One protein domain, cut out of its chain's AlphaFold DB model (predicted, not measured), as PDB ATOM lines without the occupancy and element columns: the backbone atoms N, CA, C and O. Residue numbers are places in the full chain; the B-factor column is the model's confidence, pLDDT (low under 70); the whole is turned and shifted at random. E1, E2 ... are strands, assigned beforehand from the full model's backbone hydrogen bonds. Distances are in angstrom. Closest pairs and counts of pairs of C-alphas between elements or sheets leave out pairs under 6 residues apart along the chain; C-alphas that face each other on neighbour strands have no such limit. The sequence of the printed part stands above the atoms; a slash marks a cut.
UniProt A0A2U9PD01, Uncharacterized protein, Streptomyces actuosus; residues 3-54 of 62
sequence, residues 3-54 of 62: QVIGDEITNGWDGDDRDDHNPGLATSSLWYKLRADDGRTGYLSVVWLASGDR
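Overview. This is residues 3 to 54 of the 62 residues of an uncharacterized protein of Streptomyces actuosus (UniProt A0A2U9PD01). Three strands side by side make one small, strongly twisted antiparallel sheet, with a wide loop at one end of it, residues 11 to 26, of which residues 13 to 18 stick out, and a tight turn between E2 and E3 at the other end. After E3 a short tail, residues 46 to 54, closes the printed part with a small hook. The printed part has 52 residues with no named helix and three named strands, E1, E2 and E3 along the chain and in the same order across the sheet. The class is all strand, though under half of the residues, 22 of 52, are in named elements. The whole is loose, with a radius of gyration of the C-alphas of 12.6 A, and elongated, spanning 38 by 24 by 20 A.

Arrangement. E1, residues 3 to 10, is an edge strand and bends by 83 degrees at residue 7. A long link of 16 residues leads to E2, residues 27 to 35, the inner strand, which bends by 53 degrees at residue 30. E1 and E2 form a hairpin and are antiparallel, with 133 degrees between their directions. The C-alphas of Glu 8 and Ser 29 face each other at 4.0 A, and N 4 and O 31 are within hydrogen-bond range at 2.9 A, as are N 28 and O 9 at 3.0 A. A tight link of 5 residues leads to E3, residues 41 to 45, the other edge strand. E2 and E3 form a second hairpin, antiparallel at 157 degrees. The C-alphas of Trp 31 and Ser 45 face each other at 4.3 A, and N 32 and O 44 are within hydrogen-bond range at 2.8 A, as are N 42 and O 34 at 3.0 A. The closest C-alphas of E1 and E3 are those of Ile 9 and Ser 45, 7.7 A apart. E1, E2 and E3 form a meander, each strand the antiparallel neighbour of the one before.

Along the chain. E1 begins at C-alpha 3 (125.095, 149.528, 137.495) and measures 17.3 A from first to last C-alpha. E2, the longest strand with 9 residues, measures 23.6 A and begins at C-alpha 27 (113.029, 139.701, 134.830). E3 measures 13.7 A and ends at C-alpha 45 (119.848, 142.241, 141.023).

Size, cuts and confidence. The two C-alphas farthest apart are those of Arg 18 and Gly 39, at 38.2 A. The C-alphas of residues 11 to 26 lie 7 to 19 A from the mean of the C-alphas, and residues 13 to 18 stand free. The first and last printed C-alphas, those of Gln 3 and Arg 54, are 10.7 A apart. The printed part has no cut. The mean pLDDT of the printed part is 93.0, and no printed residue is under 70.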
ATOM      1  N   GLN A   3     125.874 150.601 138.110       97.25
ATOM      2  CA  GLN A   3     125.095 149.528 137.495       97.25
ATOM      3  C   GLN A   3     125.933 148.714 136.504       97.25
ATOM      4  O   GLN A   3     126.839 149.249 135.871       97.25
ATOM      5  N   VAL A   4     125.632 147.429 136.362       97.62
ATOM      6  CA  VAL A   4     126.295 146.525 135.413       97.62
ATOM      7  C   VAL A   4     125.266 145.578 134.799       97.62
ATOM      8  O   VAL A   4     124.275 145.238 135.447       97.62
ATOM      9  N   ILE A   5     125.504 145.160 133.556       97.69
ATOM     10  CA  ILE A   5     124.742 144.086 132.914       97.69
ATOM     11  C   ILE A   5     125.410 142.752 133.255       97.69
ATOM     12  O   ILE A   5     126.610 142.590 133.032       97.69
ATOM     13  N   GLY A   6     124.639 141.829 133.822       96.62
ATOM     14  CA  GLY A   6     125.077 140.486 134.199       96.62
ATOM     15  C   GLY A   6     124.116 139.423 133.679       96.62
ATOM     16  O   GLY A   6     123.407 139.651 132.699       96.62
ATOM     17  N   ASP A   7     124.081 138.276 134.356       97.38
ATOM     18  CA  ASP A   7     123.126 137.215 134.038       97.38
ATOM     19  C   ASP A   7     121.688 137.702 134.267       97.38
ATOM     20  O   ASP A   7     121.408 138.450 135.211       97.38
ATOM     21  N   GLU A   8     120.781 137.295 133.382       96.38
ATOM     22  CA  GLU A   8     119.354 137.554 133.536       96.38
ATOM     23  C   GLU A   8     118.783 136.670 134.643       96.38
ATOM     24  O   GLU A   8     119.052 135.469 134.687       96.38
ATOM     25  N   ILE A   9     117.990 137.267 135.531       94.75
ATOM     26  CA  ILE A   9     117.254 136.531 136.558       94.75
ATOM     27  C   ILE A   9     115.826 137.052 136.677       94.75
ATOM     28  O   ILE A   9     115.551 138.209 136.343       94.75
ATOM     29  N   THR A  10     114.945 136.218 137.221       93.75
ATOM     30  CA  THR A  10     113.593 136.587 137.650       93.75
ATOM     31  C   THR A  10     113.503 136.634 139.180       93.75
ATOM     32  O   THR A  10     114.340 136.061 139.881       93.75
ATOM     33  N   ASN A  11     112.513 137.347 139.719       92.69
ATOM     34  CA  ASN A  11     112.102 137.205 141.122       92.69
ATOM     35  C   ASN A  11     111.006 136.137 141.323       92.69
ATOM     36  O   ASN A  11     110.419 136.092 142.404       92.69
ATOM     37  N   GLY A  12     110.715 135.339 140.294       92.38
ATOM     38  CA  GLY A  12     109.980 134.078 140.394       92.38
ATOM     39  C   GLY A  12     110.909 132.895 140.678       92.38
ATOM     40  O   GLY A  12     112.139 133.030 140.701       92.38
ATOM     41  N   TRP A  13     110.328 131.728 140.915       85.56
ATOM     42  CA  TRP A  13     111.041 130.491 141.167       85.56
ATOM     43  C   TRP A  13     111.090 129.645 139.893       85.56
ATOM     44  O   TRP A  13     110.143 128.962 139.532       85.56
ATOM     45  N   ASP A  14     112.263 129.569 139.263       83.12
ATOM     46  CA  ASP A  14     112.458 128.822 138.005       83.12
ATOM     47  C   ASP A  14     112.094 127.321 138.067       83.12
ATOM     48  O   ASP A  14     111.961 126.658 137.037       83.12
ATOM     49  N   GLY A  15     111.995 126.743 139.270       87.06
ATOM     50  CA  GLY A  15     111.632 125.340 139.472       87.06
ATOM     51  C   GLY A  15     110.129 125.087 139.610       87.06
ATOM     52  O   GLY A  15     109.738 123.918 139.667       87.06
ATOM     53  N   ASP A  16     109.313 126.139 139.706       84.88
ATOM     54  CA  ASP A  16     107.875 126.063 139.974       84.88
ATOM     55  C   ASP A  16     107.179 127.397 139.668       84.88
ATOM     56  O   ASP A  16     107.426 128.414 140.307       84.88
ATOM     57  N   ASP A  17     106.229 127.370 138.743       85.38
ATOM     58  CA  ASP A  17     105.537 128.561 138.245       85.38
ATOM     59  C   ASP A  17     104.492 129.146 139.215       85.38
ATOM     60  O   ASP A  17     103.843 130.152 138.914       85.38
ATOM     61  N   ARG A  18     104.297 128.550 140.400       82.69
ATOM     62  CA  ARG A  18     103.296 129.029 141.366       82.69
ATOM     63  C   ARG A  18     103.502 130.482 141.774       82.69
ATOM     64  O   ARG A  18     102.511 131.172 142.030       82.69
ATOM     65  N   ASP A  19     104.747 130.940 141.875       77.62
ATOM     66  CA  ASP A  19     105.052 132.333 142.186       77.62
ATOM     67  C   ASP A  19     105.228 133.208 140.940       77.62
ATOM     68  O   ASP A  19     105.163 134.423 141.081       77.62
ATOM     69  N   ASP A  20     105.291 132.662 139.723       86.50
ATOM     70  CA  ASP A  20     105.313 133.452 138.480       86.50
ATOM     71  C   ASP A  20     104.015 134.248 138.259       86.50
ATOM     72  O   ASP A  20     103.947 135.202 137.483       86.50
ATOM     73  N   HIS A  21     102.961 133.923 139.002       84.75
ATOM     74  CA  HIS A  21     101.733 134.710 139.039       84.75
ATOM     75  C   HIS A  21     101.762 135.856 140.065       84.75
ATOM     76  O   HIS A  21     100.740 136.527 140.261       84.75
ATOM     77  N   ASN A  22     102.892 136.101 140.742       83.81
ATOM     78  CA  ASN A  22     102.981 137.153 141.746       83.81
ATOM     79  C   ASN A  22     102.796 138.551 141.114       83.81
ATOM     80  O   ASN A  22     103.435 138.879 140.106       83.81
ATOM     81  N   PRO A  23     101.949 139.419 141.705       80.44
ATOM     82  CA  PRO A  23     101.859 140.813 141.298       80.44
ATOM     83  C   PRO A  23     103.196 141.517 141.568       80.44
ATOM     84  O   PRO A  23     103.491 141.894 142.700       80.44
ATOM     85  N   GLY A  24     104.012 141.684 140.528       86.44
ATOM     86  CA  GLY A  24     105.362 142.239 140.650       86.44
ATOM     87  C   GLY A  24     106.478 141.376 140.067       86.44
ATOM     88  O   GLY A  24     107.641 141.786 140.210       86.44
ATOM     89  N   LEU A  25     106.137 140.257 139.403       92.38
ATOM     90  CA  LEU A  25     107.071 139.465 138.603       92.38
ATOM     91  C   LEU A  25     107.899 140.386 137.702       92.38
ATOM     92  O   LEU A  25     107.363 141.250 137.001       92.38
ATOM     93  N   ALA A  26     109.213 140.220 137.749       94.12
ATOM     94  CA  ALA A  26     110.137 140.946 136.910       94.12
ATOM     95  C   ALA A  26     111.363 140.111 136.599       94.12
ATOM     96  O   ALA A  26     111.934 139.458 137.469       94.12
ATOM     97  N   THR A  27     111.804 140.272 135.361       94.81
ATOM     98  CA  THR A  27     113.029 139.701 134.830       94.81
ATOM     99  C   THR A  27     113.965 140.835 134.444       94.81
ATOM    100  O   THR A  27     113.528 141.847 133.885       94.81
ATOM    101  N   SER A  28     115.247 140.712 134.776       96.56
ATOM    102  CA  SER A  28     116.248 141.707 134.400       96.56
ATOM    103  C   SER A  28     117.658 141.133 134.403       96.56
ATOM    104  O   SER A  28     118.010 140.317 135.252       96.56
ATOM    105  N   SER A  29     118.486 141.644 133.495       97.62
ATOM    106  CA  SER A  29     119.942 141.487 133.496       97.62
ATOM    107  C   SER A  29     120.667 142.646 134.188       97.62
ATOM    108  O   SER A  29     121.896 142.709 134.150       97.62
ATOM    109  N   LEU A  30     119.942 143.590 134.803       98.06
ATOM    110  CA  LEU A  30     120.527 144.747 135.473       98.06
ATOM    111  C   LEU A  30     120.875 144.441 136.934       98.06
ATOM    112  O   LEU A  30     120.051 143.956 137.713       98.06
ATOM    113  N   TRP A  31     122.096 144.802 137.325       98.12
ATOM    114  CA  TRP A  31     122.624 144.594 138.670       98.12
ATOM    115  C   TRP A  31     123.235 145.872 139.229       98.12
ATOM    116  O   TRP A  31     123.890 146.635 138.516       98.12
ATOM    117  N   TYR A  32     123.093 146.082 140.537       97.62
ATOM    118  CA  TYR A  32     123.749 147.172 141.253       97.62
ATOM    119  C   TYR A  32     124.954 146.677 142.033       97.62
ATOM    120  O   TYR A  32     124.841 145.792 142.881       97.62
ATOM    121  N   LYS A  33     126.104 147.316 141.809       97.38
ATOM    122  CA  LYS A  33     127.303 147.123 142.622       97.38
ATOM    123  C   LYS A  33     127.180 147.902 143.928       97.38
ATOM    124  O   LYS A  33     127.198 149.141 143.936       97.38
ATOM    125  N   LEU A  34     127.106 147.167 145.029       94.75
ATOM    126  CA  LEU A  34     127.022 147.672 146.395       94.75
ATOM    127  C   LEU A  34     128.387 147.593 147.082       94.75
ATOM    128  O   LEU A  34     129.200 146.719 146.779       94.75
ATOM    129  N   ARG A  35     128.620 148.490 148.040       95.19
ATOM    130  CA  ARG A  35     129.772 148.446 148.944       95.19
ATOM    131  C   ARG A  35     129.254 148.490 150.377       95.19
ATOM    132  O   ARG A  35     128.519 149.411 150.712       95.19
ATOM    133  N   ALA A  36     129.620 147.494 151.174       94.44
ATOM    134  CA  ALA A  36     129.334 147.447 152.599       94.44
ATOM    135  C   ALA A  36     130.306 148.343 153.382       94.44
ATOM    136  O   ALA A  36     131.402 148.660 152.901       94.44
ATOM    137  N   ASP A  37     129.922 148.708 154.604       97.25
ATOM    138  CA  ASP A  37     130.715 149.580 155.481       97.25
ATOM    139  C   ASP A  37     132.083 148.976 155.837       97.25
ATOM    140  O   ASP A  37     133.064 149.697 155.999       97.25
ATOM    141  N   ASP A  38     132.181 147.644 155.869       97.44
ATOM    142  CA  ASP A  38     133.433 146.904 156.080       97.44
ATOM    143  C   ASP A  38     134.342 146.837 154.833       97.44
ATOM    144  O   ASP A  38     135.385 146.185 154.839       97.44
ATOM    145  N   GLY A  39     133.957 147.513 153.748       96.88
ATOM    146  CA  GLY A  39     134.717 147.593 152.507       96.88
ATOM    147  C   GLY A  39     134.456 146.462 151.516       96.88
ATOM    148  O   GLY A  39     134.915 146.569 150.372       96.88
ATOM    149  N   ARG A  40     133.697 145.419 151.880       97.75
ATOM    150  CA  ARG A  40     133.312 144.372 150.925       97.75
ATOM    151  C   ARG A  40     132.417 144.933 149.831       97.75
ATOM    152  O   ARG A  40     131.651 145.873 150.027       97.75
ATOM    153  N   THR A  41     132.523 144.333 148.655       97.38
ATOM    154  CA  THR A  41     131.727 144.689 147.481       97.38
ATOM    155  C   THR A  41     130.900 143.486 147.055       97.38
ATOM    156  O   THR A  41     131.387 142.359 147.110       97.38
ATOM    157  N   GLY A  42     129.668 143.733 146.618       96.69
ATOM    158  CA  GLY A  42     128.759 142.711 146.108       96.69
ATOM    159  C   GLY A  42     127.833 143.269 145.035       96.69
ATOM    160  O   GLY A  42     127.876 144.464 144.732       96.69
ATOM    161  N   TYR A  43     126.997 142.402 144.476       97.12
ATOM    162  CA  TYR A  43     126.010 142.762 143.464       97.12
ATOM    163  C   TYR A  43     124.615 142.359 143.933       97.12
ATOM    164  O   TYR A  43     124.444 141.297 144.529       97.12
ATOM    165  N   LEU A  44     123.632 143.216 143.670       96.44
ATOM    166  CA  LEU A  44     122.219 142.962 143.928       96.44
ATOM    167  C   LEU A  44     121.451 143.145 142.621       96.44
ATOM    168  O   LEU A  44     121.537 144.214 142.015       96.44
ATOM    169  N   SER A  45     120.719 142.120 142.192       97.25
ATOM    170  CA  SER A  45     119.848 142.241 141.023       97.25
ATOM    171  C   SER A  45     118.673 143.162 141.328       97.25
ATOM    172  O   SER A  45     118.111 143.135 142.429       97.25
ATOM    173  N   VAL A  46     118.286 143.964 140.337       96.81
ATOM    174  CA  VAL A  46     117.204 144.941 140.485       96.81
ATOM    175  C   VAL A  46     115.836 144.303 140.713       96.81
ATOM    176  O   VAL A  46     114.958 144.950 141.278       96.81
ATOM    177  N   VAL A  47     115.638 143.034 140.341       95.50
ATOM    178  CA  VAL A  47     114.337 142.353 140.499       95.50
ATOM    179  C   VAL A  47     113.906 142.249 141.970       95.50
ATOM    180  O   VAL A  47     112.712 142.244 142.265       95.50
ATOM    181  N   TRP A  48     114.867 142.284 142.901       94.12
ATOM    182  CA  TRP A  48     114.639 142.266 144.352       94.12
ATOM    183  C   TRP A  48     114.374 143.646 144.970       94.12
ATOM    184  O   TRP A  48     114.235 143.768 146.187       94.12
ATOM    185  N   LEU A  49     114.309 144.699 144.153       93.94
ATOM    186  CA  LEU A  49     113.970 146.051 144.589       93.94
ATOM    187  C   LEU A  49     112.490 146.354 144.354       93.94
ATOM    188  O   LEU A  49     111.814 145.696 143.558       93.94
ATOM    189  N   ALA A  50     112.006 147.410 145.014       92.94
ATOM    190  CA  ALA A  50     110.723 148.014 144.680       92.94
ATOM    191  C   ALA A  50     110.696 148.414 143.195       92.94
ATOM    192  O   ALA A  50     111.715 148.831 142.644       92.94
ATOM    193  N   SER A  51     109.530 148.310 142.551       92.50
ATOM    194  CA  SER A  51     109.391 148.491 141.098       92.50
ATOM    195  C   SER A  51     109.969 149.813 140.580       92.50
ATOM    196  O   SER A  51     110.642 149.816 139.556       92.50
ATOM    197  N   GLY A  52     109.786 150.917 141.312       93.88
ATOM    198  CA  GLY A  52     110.303 152.240 140.934       93.88
ATOM    199  C   GLY A  52     111.825 152.406 141.025       93.88
ATOM    200  O   GLY A  52     112.355 153.401 140.542       93.88
ATOM    201  N   ASP A  53     112.539 151.451 141.623       94.06
ATOM    202  CA  ASP A  53     113.996 151.492 141.782       94.06
ATOM    203  C   ASP A  53     114.728 150.544 140.816       94.06
ATOM    204  O   ASP A  53     115.950 150.388 140.923       94.06
ATOM    205  N   ARG A  54     114.010 149.905 139.879       94.62
ATOM    206  CA  ARG A  54     114.571 148.870 138.994       94.62
ATOM    207  C   ARG A  54     115.288 149.413 137.754       94.62
ATOM    208  O   ARG A  54     116.149 148.727 137.220       94.62
TER     209      ARG A  54